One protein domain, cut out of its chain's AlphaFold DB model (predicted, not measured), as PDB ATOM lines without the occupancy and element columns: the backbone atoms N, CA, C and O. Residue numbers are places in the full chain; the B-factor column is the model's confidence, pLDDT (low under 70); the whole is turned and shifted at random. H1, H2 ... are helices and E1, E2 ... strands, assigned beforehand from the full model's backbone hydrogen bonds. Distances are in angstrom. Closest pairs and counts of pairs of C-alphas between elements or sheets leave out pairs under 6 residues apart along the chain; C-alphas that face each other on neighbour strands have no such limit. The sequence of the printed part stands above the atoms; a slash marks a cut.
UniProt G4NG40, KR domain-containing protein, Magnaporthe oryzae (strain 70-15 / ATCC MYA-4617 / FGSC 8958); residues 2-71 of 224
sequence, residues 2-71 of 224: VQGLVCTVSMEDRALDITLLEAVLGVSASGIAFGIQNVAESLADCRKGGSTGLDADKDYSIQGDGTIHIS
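What this domain is: This is residues 2 to 71 of the 224 residues of the protein "KR domain-containing protein" of Magnaporthe oryzae (strain 70-15 / ATCC MYA-4617 / FGSC 8958) (UniProt G4NG40). A small three-stranded sheet has one long helix, H2, slanting over one of its faces, with the other face bare. A shorter helix, H1, reaches away beyond the end where E1 begins, and the chain folds back from it into the sheet. The printed part has 70 residues, in the order H1, E1, H2, E2, E3; the sheet order is E1, E2, E3, mixed, and the class is mixed, helices and strands. It is compact, with a radius of gyration of the C-alphas of 12.7 A and spans of 35 by 29 by 17 A.

Where its parts are: The strands are E1, residues 20 to 23, 10.0 A; E2, residues 59 to 62, 10.5 A; and E3, residues 68 to 70, 6.7 A, ending at C-alpha 70 (167.124, 203.219, 230.033). H2, residues 29 to 46, measures 25.9 A. H1, residues 2 to 12, measures 15.5 A from C-alpha 2 (174.386, 211.828, 218.085).

How they stand to each other: E1 and E2 are parallel at 19 degrees, with N 22 and O 60 within hydrogen-bond range at 2.9 A. E2 and E3 form a hairpin, antiparallel at 152 degrees, with N 69 and O 61 at 2.8 A. H2 is on the sheet at a height of 9.0 A, over E2; their closest C-alphas, Gly 35 and Ile 62, are 6.1 A apart. On the local plane it stands at 30.0 degrees to E2, only just slantwise to the strands. E1, H2 and E2 form a strand-helix-strand unit, two parallel strands with a helix between, with a left-handed crossover; H2 and the sheet make two layers, a helix on one face. H1 only grazes the sheet with residues 2 to 7; the C-alphas of Gln 3 and Leu 20, its closest to E1, are 7.0 A apart. H1 and H2 are apart. Every O i to N i+4 pair in H1 and H2 is within hydrogen-bond range.

The domain as a whole: The farthest C-alphas, Glu 12 and Ser 28, are 35.3 A apart. The printed part has no cut. The link from H2 to E2, 12 residues, is long. Mean pLDDT of the printed part is 79.4; residues 46 to 47 and 49 to 56 are under 70.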
ATOM      1  N   VAL A   2     173.689 211.252 216.913       76.06
ATOM      2  CA  VAL A   2     174.386 211.828 218.085       76.06
ATOM      3  C   VAL A   2     174.838 210.766 219.097       76.06
ATOM      4  O   VAL A   2     175.993 210.799 219.504       76.06
ATOM      5  N   GLN A   3     173.984 209.792 219.430       80.06
ATOM      6  CA  GLN A   3     174.311 208.724 220.386       80.06
ATOM      7  C   GLN A   3     175.612 207.983 220.036       80.06
ATOM      8  O   GLN A   3     176.524 207.918 220.850       80.06
ATOM      9  N   GLY A   4     175.750 207.511 218.790       78.19
ATOM     10  CA  GLY A   4     176.957 206.802 218.351       78.19
ATOM     11  C   GLY A   4     178.234 207.640 218.479       78.19
ATOM     12  O   GLY A   4     179.254 207.127 218.927       78.19
ATOM     13  N   LEU A   5     178.167 208.939 218.161       80.56
ATOM     14  CA  LEU A   5     179.301 209.854 218.324       80.56
ATOM     15  C   LEU A   5     179.687 210.019 219.800       80.56
ATOM     16  O   LEU A   5     180.867 209.959 220.132       80.56
ATOM     17  N   VAL A   6     178.701 210.207 220.679       80.62
ATOM     18  CA  VAL A   6     178.921 210.337 222.127       80.62
ATOM     19  C   VAL A   6     179.543 209.065 222.701       80.62
ATOM     20  O   VAL A   6     180.483 209.162 223.492       80.62
ATOM     21  N   CYS A   7     179.091 207.882 222.267       79.25
ATOM     22  CA  CYS A   7     179.712 206.614 222.645       79.25
ATOM     23  C   CYS A   7     181.187 206.562 222.226       79.25
ATOM     24  O   CYS A   7     182.032 206.232 223.055       79.25
ATOM     25  N   THR A   8     181.511 206.920 220.978       82.50
ATOM     26  CA  THR A   8     182.899 206.920 220.490       82.50
ATOM     27  C   THR A   8     183.773 207.895 221.274       82.50
ATOM     28  O   THR A   8     184.801 207.489 221.805       82.50
ATOM     29  N   VAL A   9     183.339 209.149 221.431       83.00
ATOM     30  CA  VAL A   9     184.094 210.169 222.180       83.00
ATOM     31  C   VAL A   9     184.315 209.737 223.630       83.00
ATOM     32  O   VAL A   9     185.418 209.874 224.146       83.00
ATOM     33  N   SER A  10     183.304 209.142 224.270       81.00
ATOM     34  CA  SER A  10     183.417 208.634 225.644       81.00
ATOM     35  C   SER A  10     184.391 207.456 225.783       81.00
ATOM     36  O   SER A  10     184.902 207.205 226.874       81.00
ATOM     37  N   MET A  11     184.607 206.683 224.712       80.44
ATOM     38  CA  MET A  11     185.593 205.598 224.684       80.44
ATOM     39  C   MET A  11     187.009 206.121 224.427       80.44
ATOM     40  O   MET A  11     187.959 205.577 224.993       80.44
ATOM     41  N   GLU A  12     187.144 207.151 223.589       83.94
ATOM     42  CA  GLU A  12     188.425 207.769 223.228       83.94
ATOM     43  C   GLU A  12     188.983 208.665 224.341       83.94
ATOM     44  O   GLU A  12     190.181 208.619 224.617       83.94
ATOM     45  N   ASP A  13     188.126 209.433 225.017       84.25
ATOM     46  CA  ASP A  13     188.499 210.287 226.142       84.25
ATOM     47  C   ASP A  13     187.623 209.994 227.364       84.25
ATOM     48  O   ASP A  13     186.481 210.442 227.487       84.25
ATOM     49  N   ARG A  14     188.195 209.252 228.318       77.88
ATOM     50  CA  ARG A  14     187.517 208.897 229.572       77.88
ATOM     51  C   ARG A  14     187.368 210.068 230.545       77.88
ATOM     52  O   ARG A  14     186.664 209.907 231.540       77.88
ATOM     53  N   ALA A  15     188.028 211.204 230.307       80.62
ATOM     54  CA  ALA A  15     187.834 212.407 231.112       80.62
ATOM     55  C   ALA A  15     186.525 213.130 230.756       80.62
ATOM     56  O   ALA A  15     186.018 213.908 231.565       80.62
ATOM     57  N   LEU A  16     185.962 212.860 229.574       79.75
ATOM     58  CA  LEU A  16     184.665 213.380 229.165       79.75
ATOM     59  C   LEU A  16     183.540 212.524 229.752       79.75
ATOM     60  O   LEU A  16     183.372 211.347 229.422       79.75
ATOM     61  N   ASP A  17     182.735 213.150 230.607       79.44
ATOM     62  CA  ASP A  17     181.531 212.544 231.166       79.44
ATOM     63  C   ASP A  17     180.290 213.165 230.525       79.44
ATOM     64  O   ASP A  17     179.859 214.264 230.876       79.44
ATOM     65  N   ILE A  18     179.771 212.472 229.514       84.62
ATOM     66  CA  ILE A  18     178.631 212.902 228.712       84.62
ATOM     67  C   ILE A  18     177.485 211.920 228.953       84.62
ATOM     68  O   ILE A  18     177.660 210.710 228.806       84.62
ATOM     69  N   THR A  19     176.309 212.463 229.266       86.19
ATOM     70  CA  THR A  19     175.043 211.728 229.341       86.19
ATOM     71  C   THR A  19     174.096 212.269 228.275       86.19
ATOM     72  O   THR A  19     173.878 213.478 228.186       86.19
ATOM     73  N   LEU A  20     173.528 211.379 227.468       88.00
ATOM     74  CA  LEU A  20     172.508 211.680 226.479       88.00
ATOM     75  C   LEU A  20     171.113 211.541 227.098       88.00
ATOM     76  O   LEU A  20     170.798 210.541 227.743       88.00
ATOM     77  N   LEU A  21     170.269 212.547 226.867       88.00
ATOM     78  CA  LEU A  21     168.851 212.511 227.207       88.00
ATOM     79  C   LEU A  21     168.027 212.783 225.949       88.00
ATOM     80  O   LEU A  21     168.140 213.850 225.344       88.00
ATOM     81  N   GLU A  22     167.171 211.835 225.581       88.50
ATOM     82  CA  GLU A  22     166.225 211.980 224.476       88.50
ATOM     83  C   GLU A  22     164.807 212.199 225.016       88.50
ATOM     84  O   GLU A  22     164.268 211.361 225.732       88.50
ATOM     85  N   ALA A  23     164.175 213.325 224.681       86.62
ATOM     86  CA  ALA A  23     162.782 213.585 225.044       86.62
ATOM     87  C   ALA A  23     161.856 213.241 223.873       86.62
ATOM     88  O   ALA A  23     162.038 213.742 222.760       86.62
ATOM     89  N   VAL A  24     160.849 212.404 224.125       81.94
ATOM     90  CA  VAL A  24     159.840 212.058 223.116       81.94
ATOM     91  C   VAL A  24     158.994 213.292 222.771       81.94
ATOM     92  O   VAL A  24     158.743 214.165 223.602       81.94
ATOM     93  N   LEU A  25     158.545 213.396 221.517       77.62
ATOM     94  CA  LEU A  25     157.658 214.482 221.097       77.62
ATOM     95  C   LEU A  25     156.344 214.445 221.895       77.62
ATOM     96  O   LEU A  25     155.705 213.403 221.999       77.62
ATOM     97  N   GLY A  26     155.925 215.601 222.418       76.88
ATOM     98  CA  GLY A  26     154.675 215.745 223.178       76.88
ATOM     99  C   GLY A  26     154.824 215.717 224.703       76.88
ATOM    100  O   GLY A  26     153.824 215.877 225.399       76.88
ATOM    101  N   VAL A  27     156.041 215.572 225.236       79.75
ATOM    102  CA  VAL A  27     156.309 215.721 226.677       79.75
ATOM    103  C   VAL A  27     156.103 217.184 227.091       79.75
ATOM    104  O   VAL A  27     156.544 218.107 226.402       79.75
ATOM    105  N   SER A  28     155.447 217.417 228.230       84.00
ATOM    106  CA  SER A  28     155.302 218.767 228.782       84.00
ATOM    107  C   SER A  28     156.654 219.334 229.238       84.00
ATOM    108  O   SER A  28     157.552 218.602 229.652       84.00
ATOM    109  N   ALA A  29     156.798 220.662 229.247       84.19
ATOM    110  CA  ALA A  29     158.009 221.307 229.766       84.19
ATOM    111  C   ALA A  29     158.309 220.915 231.228       84.19
ATOM    112  O   ALA A  29     159.468 220.743 231.596       84.19
ATOM    113  N   SER A  30     157.267 220.718 232.045       84.56
ATOM    114  CA  SER A  30     157.414 220.229 233.419       84.56
ATOM    115  C   SER A  30     157.880 218.774 233.478       84.56
ATOM    116  O   SER A  30     158.717 218.454 234.315       84.56
ATOM    117  N   GLY A  31     157.404 217.910 232.575       82.00
ATOM    118  CA  GLY A  31     157.857 216.523 232.464       82.00
ATOM    119  C   GLY A  31     159.327 216.421 232.058       82.00
ATOM    120  O   GLY A  31     160.075 215.649 232.650       82.00
ATOM    121  N   ILE A  32     159.773 217.265 231.120       84.19
ATOM    122  CA  ILE A  32     161.190 217.359 230.736       84.19
ATOM    123  C   ILE A  32     162.039 217.809 231.929       84.19
ATOM    124  O   ILE A  32     163.043 217.171 232.238       84.19
ATOM    125  N   ALA A  33     161.639 218.883 232.616       86.75
ATOM    126  CA  ALA A  33     162.377 219.398 233.769       86.75
ATOM    127  C   ALA A  33     162.498 218.352 234.889       86.75
ATOM    128  O   ALA A  33     163.586 218.144 235.424       86.75
ATOM    129  N   PHE A  34     161.401 217.652 235.190       85.12
ATOM    130  CA  PHE A  34     161.378 216.588 236.189       85.12
ATOM    131  C   PHE A  34     162.253 215.392 235.786       85.12
ATOM    132  O   PHE A  34     163.027 214.889 236.596       85.12
ATOM    133  N   GLY A  35     162.192 214.972 234.520       84.81
ATOM    134  CA  GLY A  35     163.043 213.903 233.997       84.81
ATOM    135  C   GLY A  35     164.533 214.247 234.078       84.81
ATOM    136  O   GLY A  35     165.323 213.430 234.544       84.81
ATOM    137  N   ILE A  36     164.917 215.475 233.705       87.31
ATOM    138  CA  ILE A  36     166.304 215.953 233.831       87.31
ATOM    139  C   ILE A  36     166.755 215.928 235.293       87.31
ATOM    140  O   ILE A  36     167.857 215.459 235.578       87.31
ATOM    141  N   GLN A  37     165.914 216.404 236.215       87.12
ATOM    142  CA  GLN A  37     166.233 216.414 237.640       87.12
ATOM    143  C   GLN A  37     166.486 214.996 238.171       87.12
ATOM    144  O   GLN A  37     167.530 214.750 238.766       87.12
ATOM    145  N   ASN A  38     165.585 214.053 237.891       84.12
ATOM    146  CA  ASN A  38     165.721 212.665 238.341       84.12
ATOM    147  C   ASN A  38     166.982 211.983 237.787       84.12
ATOM    148  O   ASN A  38     167.666 211.263 238.514       84.12
ATOM    149  N   VAL A  39     167.314 212.215 236.511       85.44
ATOM    150  CA  VAL A  39     168.554 211.688 235.918       85.44
ATOM    151  C   VAL A  39     169.778 212.307 236.595       85.44
ATOM    152  O   VAL A  39     170.704 211.588 236.959       85.44
ATOM    153  N   ALA A  40     169.786 213.625 236.819       84.94
ATOM    154  CA  ALA A  40     170.903 214.308 237.466       84.94
ATOM    155  C   ALA A  40     171.133 213.824 238.908       84.94
ATOM    156  O   ALA A  40     172.279 213.600 239.305       84.94
ATOM    157  N   GLU A  41     170.059 213.630 239.673       82.88
ATOM    158  CA  GLU A  41     170.109 213.075 241.028       82.88
ATOM    159  C   GLU A  41     170.627 211.631 241.019       82.88
ATOM    160  O   GLU A  41     171.552 211.305 241.765       82.88
ATOM    161  N   SER A  42     170.122 210.791 240.108       78.62
ATOM    162  CA  SER A  42     170.596 209.412 239.955       78.62
ATOM    163  C   SER A  42     172.092 209.346 239.642       78.62
ATOM    164  O   SER A  42     172.829 208.641 240.331       78.62
ATOM    165  N   LEU A  43     172.573 210.140 238.680       78.75
ATOM    166  CA  LEU A  43     173.993 210.200 238.324       78.75
ATOM    167  C   LEU A  43     174.865 210.675 239.493       78.75
ATOM    168  O   LEU A  43     175.946 210.126 239.731       78.75
ATOM    169  N   ALA A  44     174.411 211.691 240.233       78.88
ATOM    170  CA  ALA A  44     175.126 212.211 241.394       78.88
ATOM    171  C   ALA A  44     175.265 211.164 242.510       78.88
ATOM    172  O   ALA A  44     176.305 211.118 243.173       78.88
ATOM    173  N   ASP A  45     174.257 210.314 242.693       73.88
ATOM    174  CA  ASP A  45     174.265 209.260 243.704       73.88
ATOM    175  C   ASP A  45     175.035 208.012 243.260       73.88
ATOM    176  O   ASP A  45     175.805 207.463 244.054       73.88
ATOM    177  N   CYS A  46     174.936 207.605 241.991       67.62
ATOM    178  CA  CYS A  46     175.743 206.511 241.445       67.62
ATOM    179  C   CYS A  46     177.247 206.811 241.551       67.62
ATOM    180  O   CYS A  46     178.029 205.936 241.925       67.62
ATOM    181  N   ARG A  47     177.666 208.067 241.327       68.88
ATOM    182  CA  ARG A  47     179.061 208.504 241.541       68.88
ATOM    183  C   ARG A  47     179.530 208.367 242.994       68.88
ATOM    184  O   ARG A  47     180.729 208.254 243.234       68.88
ATOM    185  N   LYS A  48     178.609 208.377 243.960       71.31
ATOM    186  CA  LYS A  48     178.898 208.198 245.392       71.31
ATOM    187  C   LYS A  48     178.811 206.733 245.841       71.31
ATOM    188  O   LYS A  48     178.959 206.465 247.029       71.31
ATOM    189  N   GLY A  49     178.564 205.794 244.922       60.78
ATOM    190  CA  GLY A  49     178.342 204.379 245.240       60.78
ATOM    191  C   GLY A  49     176.972 204.088 245.860       60.78
ATOM    192  O   GLY A  49     176.789 203.031 246.459       60.78
ATOM    193  N   GLY A  50     176.018 205.018 245.749       61.59
ATOM    194  CA  GLY A  50     174.636 204.806 246.165       61.59
ATOM    195  C   GLY A  50     173.843 204.002 245.132       61.59
ATOM    196  O   GLY A  50     174.157 204.011 243.944       61.59
ATOM    197  N   SER A  51     172.781 203.331 245.580       57.41
ATOM    198  CA  SER A  51     171.780 202.716 244.705       57.41
ATOM    199  C   SER A  51     170.536 203.603 244.661       57.41
ATOM    200  O   SER A  51     169.588 203.400 245.424       57.41
ATOM    201  N   THR A  52     170.526 204.615 243.795       55.81
ATOM    202  CA  THR A  52     169.230 205.163 243.380       55.81
ATOM    203  C   THR A  52     168.499 204.078 242.594       55.81
ATOM    204  O   THR A  52     169.125 203.218 241.980       55.81
ATOM    205  N   GLY A  53     167.167 204.057 242.638       58.12
ATOM    206  CA  GLY A  53     166.358 203.052 241.930       58.12
ATOM    207  C   GLY A  53     166.474 203.093 240.395       58.12
ATOM    208  O   GLY A  53     165.766 202.352 239.719       58.12
ATOM    209  N   LEU A  54     167.334 203.959 239.856       60.81
ATOM    210  CA  LEU A  54     167.686 204.066 238.448       60.81
ATOM    211  C   LEU A  54     169.085 203.482 238.246       60.81
ATOM    212  O   LEU A  54     170.030 203.836 238.946       60.81
ATOM    213  N   ASP A  55     169.199 202.575 237.281       63.91
ATOM    214  CA  ASP A  55     170.478 201.993 236.889       63.91
ATOM    215  C   ASP A  55     171.362 203.077 236.244       63.91
ATOM    216  O   ASP A  55     170.882 203.901 235.455       63.91
ATOM    217  N   ALA A  56     172.646 203.109 236.598       67.25
ATOM    218  CA  ALA A  56     173.565 204.097 236.049       67.25
ATOM    219  C   ALA A  56     173.756 203.827 234.555       67.25
ATOM    220  O   ALA A  56     174.116 202.718 234.150       67.25
ATOM    221  N   ASP A  57     173.540 204.840 233.725       74.19
ATOM    222  CA  ASP A  57     173.796 204.747 232.299       74.19
ATOM    223  C   ASP A  57     174.179 206.106 231.711       74.19
ATOM    224  O   ASP A  57     174.082 207.146 232.361       74.19
ATOM    225  N   LYS A  58     174.654 206.092 230.470       77.44
ATOM    226  CA  LYS A  58     174.949 207.293 229.695       77.44
ATOM    227  C   LYS A  58     173.839 207.650 228.710       77.44
ATOM    228  O   LYS A  58     173.891 208.750 228.182       77.44
ATOM    229  N   ASP A  59     172.838 206.789 228.526       86.00
ATOM    230  CA  ASP A  59     171.730 206.997 227.590       86.00
ATOM    231  C   ASP A  59     170.360 206.839 228.279       86.00
ATOM    232  O   ASP A  59     169.959 205.739 228.670       86.00
ATOM    233  N   TYR A  60     169.605 207.937 228.373       88.50
ATOM    234  CA  TYR A  60     168.252 207.972 228.938       88.50
ATOM    235  C   TYR A  60     167.236 208.514 227.928       88.50
ATOM    236  O   TYR A  60     167.549 209.388 227.120       88.50
ATOM    237  N   SER A  61     165.982 208.062 228.021       88.81
ATOM    238  CA  SER A  61     164.861 208.679 227.301       88.81
ATOM    239  C   SER A  61     163.707 209.054 228.229       88.81
ATOM    240  O   SER A  61     163.330 208.278 229.103       88.81
ATOM    241  N   ILE A  62     163.152 210.253 228.039       88.31
ATOM    242  CA  ILE A  62     162.021 210.795 228.799       88.31
ATOM    243  C   ILE A  62     160.752 210.617 227.966       88.31
ATOM    244  O   ILE A  62     160.620 211.175 226.872       88.31
ATOM    245  N   GLN A  63     159.822 209.833 228.499       84.44
ATOM    246  CA  GLN A  63     158.535 209.523 227.885       84.44
ATOM    247  C   GLN A  63     157.488 210.608 228.175       84.44
ATOM    248  O   GLN A  63     157.662 211.443 229.064       84.44
ATOM    249  N   GLY A  64     156.385 210.603 227.415       73.81
ATOM    250  CA  GLY A  64     155.311 211.611 227.490       73.81
ATOM    251  C   GLY A  64     154.649 211.755 228.865       73.81
ATOM    252  O   GLY A  64     154.184 212.837 229.215       73.81
ATOM    253  N   ASP A  65     154.647 210.686 229.654       76.12
ATOM    254  CA  ASP A  65     154.155 210.629 231.033       76.12
ATOM    255  C   ASP A  65     155.212 211.054 232.077       76.12
ATOM    256  O   ASP A  65     154.934 211.042 233.274       76.12
ATOM    257  N   GLY A  66     156.412 211.449 231.636       75.50
ATOM    258  CA  GLY A  66     157.547 211.800 232.490       75.50
ATOM    259  C   GLY A  66     158.386 210.601 232.944       75.50
ATOM    260  O   GLY A  66     159.356 210.794 233.679       75.50
ATOM    261  N   THR A  67     158.053 209.380 232.515       82.81
ATOM    262  CA  THR A  67     158.802 208.168 232.866       82.81
ATOM    263  C   THR A  67     160.162 208.149 232.165       82.81
ATOM    264  O   THR A  67     160.279 208.478 230.984       82.81
ATOM    265  N   ILE A  68     161.210 207.752 232.894       86.75
ATOM    266  CA  ILE A  68     162.570 207.605 232.362       86.75
ATOM    267  C   ILE A  68     162.781 206.155 231.928       86.75
ATOM    268  O   ILE A  68     162.647 205.235 232.733       86.75
ATOM    269  N   HIS A  69     163.147 205.945 230.667       87.25
ATOM    270  CA  HIS A  69     163.581 204.650 230.149       87.25
ATOM    271  C   HIS A  69     165.092 204.635 229.932       87.25
ATOM    272  O   HIS A  69     165.679 205.616 229.475       87.25
ATOM    273  N   ILE A  70     165.695 203.479 230.204       87.50
ATOM    274  CA  ILE A  70     167.124 203.219 230.033       87.50
ATOM    275  C   ILE A  70     167.290 202.160 228.948       87.50
ATOM    276  O   ILE A  70     166.658 201.098 228.999       87.50
ATOM    277  N   SER A  71     168.139 202.440 227.964       81.81
ATOM    278  CA  SER A  71     168.394 201.511 226.866       81.81
ATOM    279  C   SER A  71     169.215 200.319 227.358       81.81
ATOM    280  O   SER A  71     170.270 200.455 227.972       81.81
TER     281      SER A  71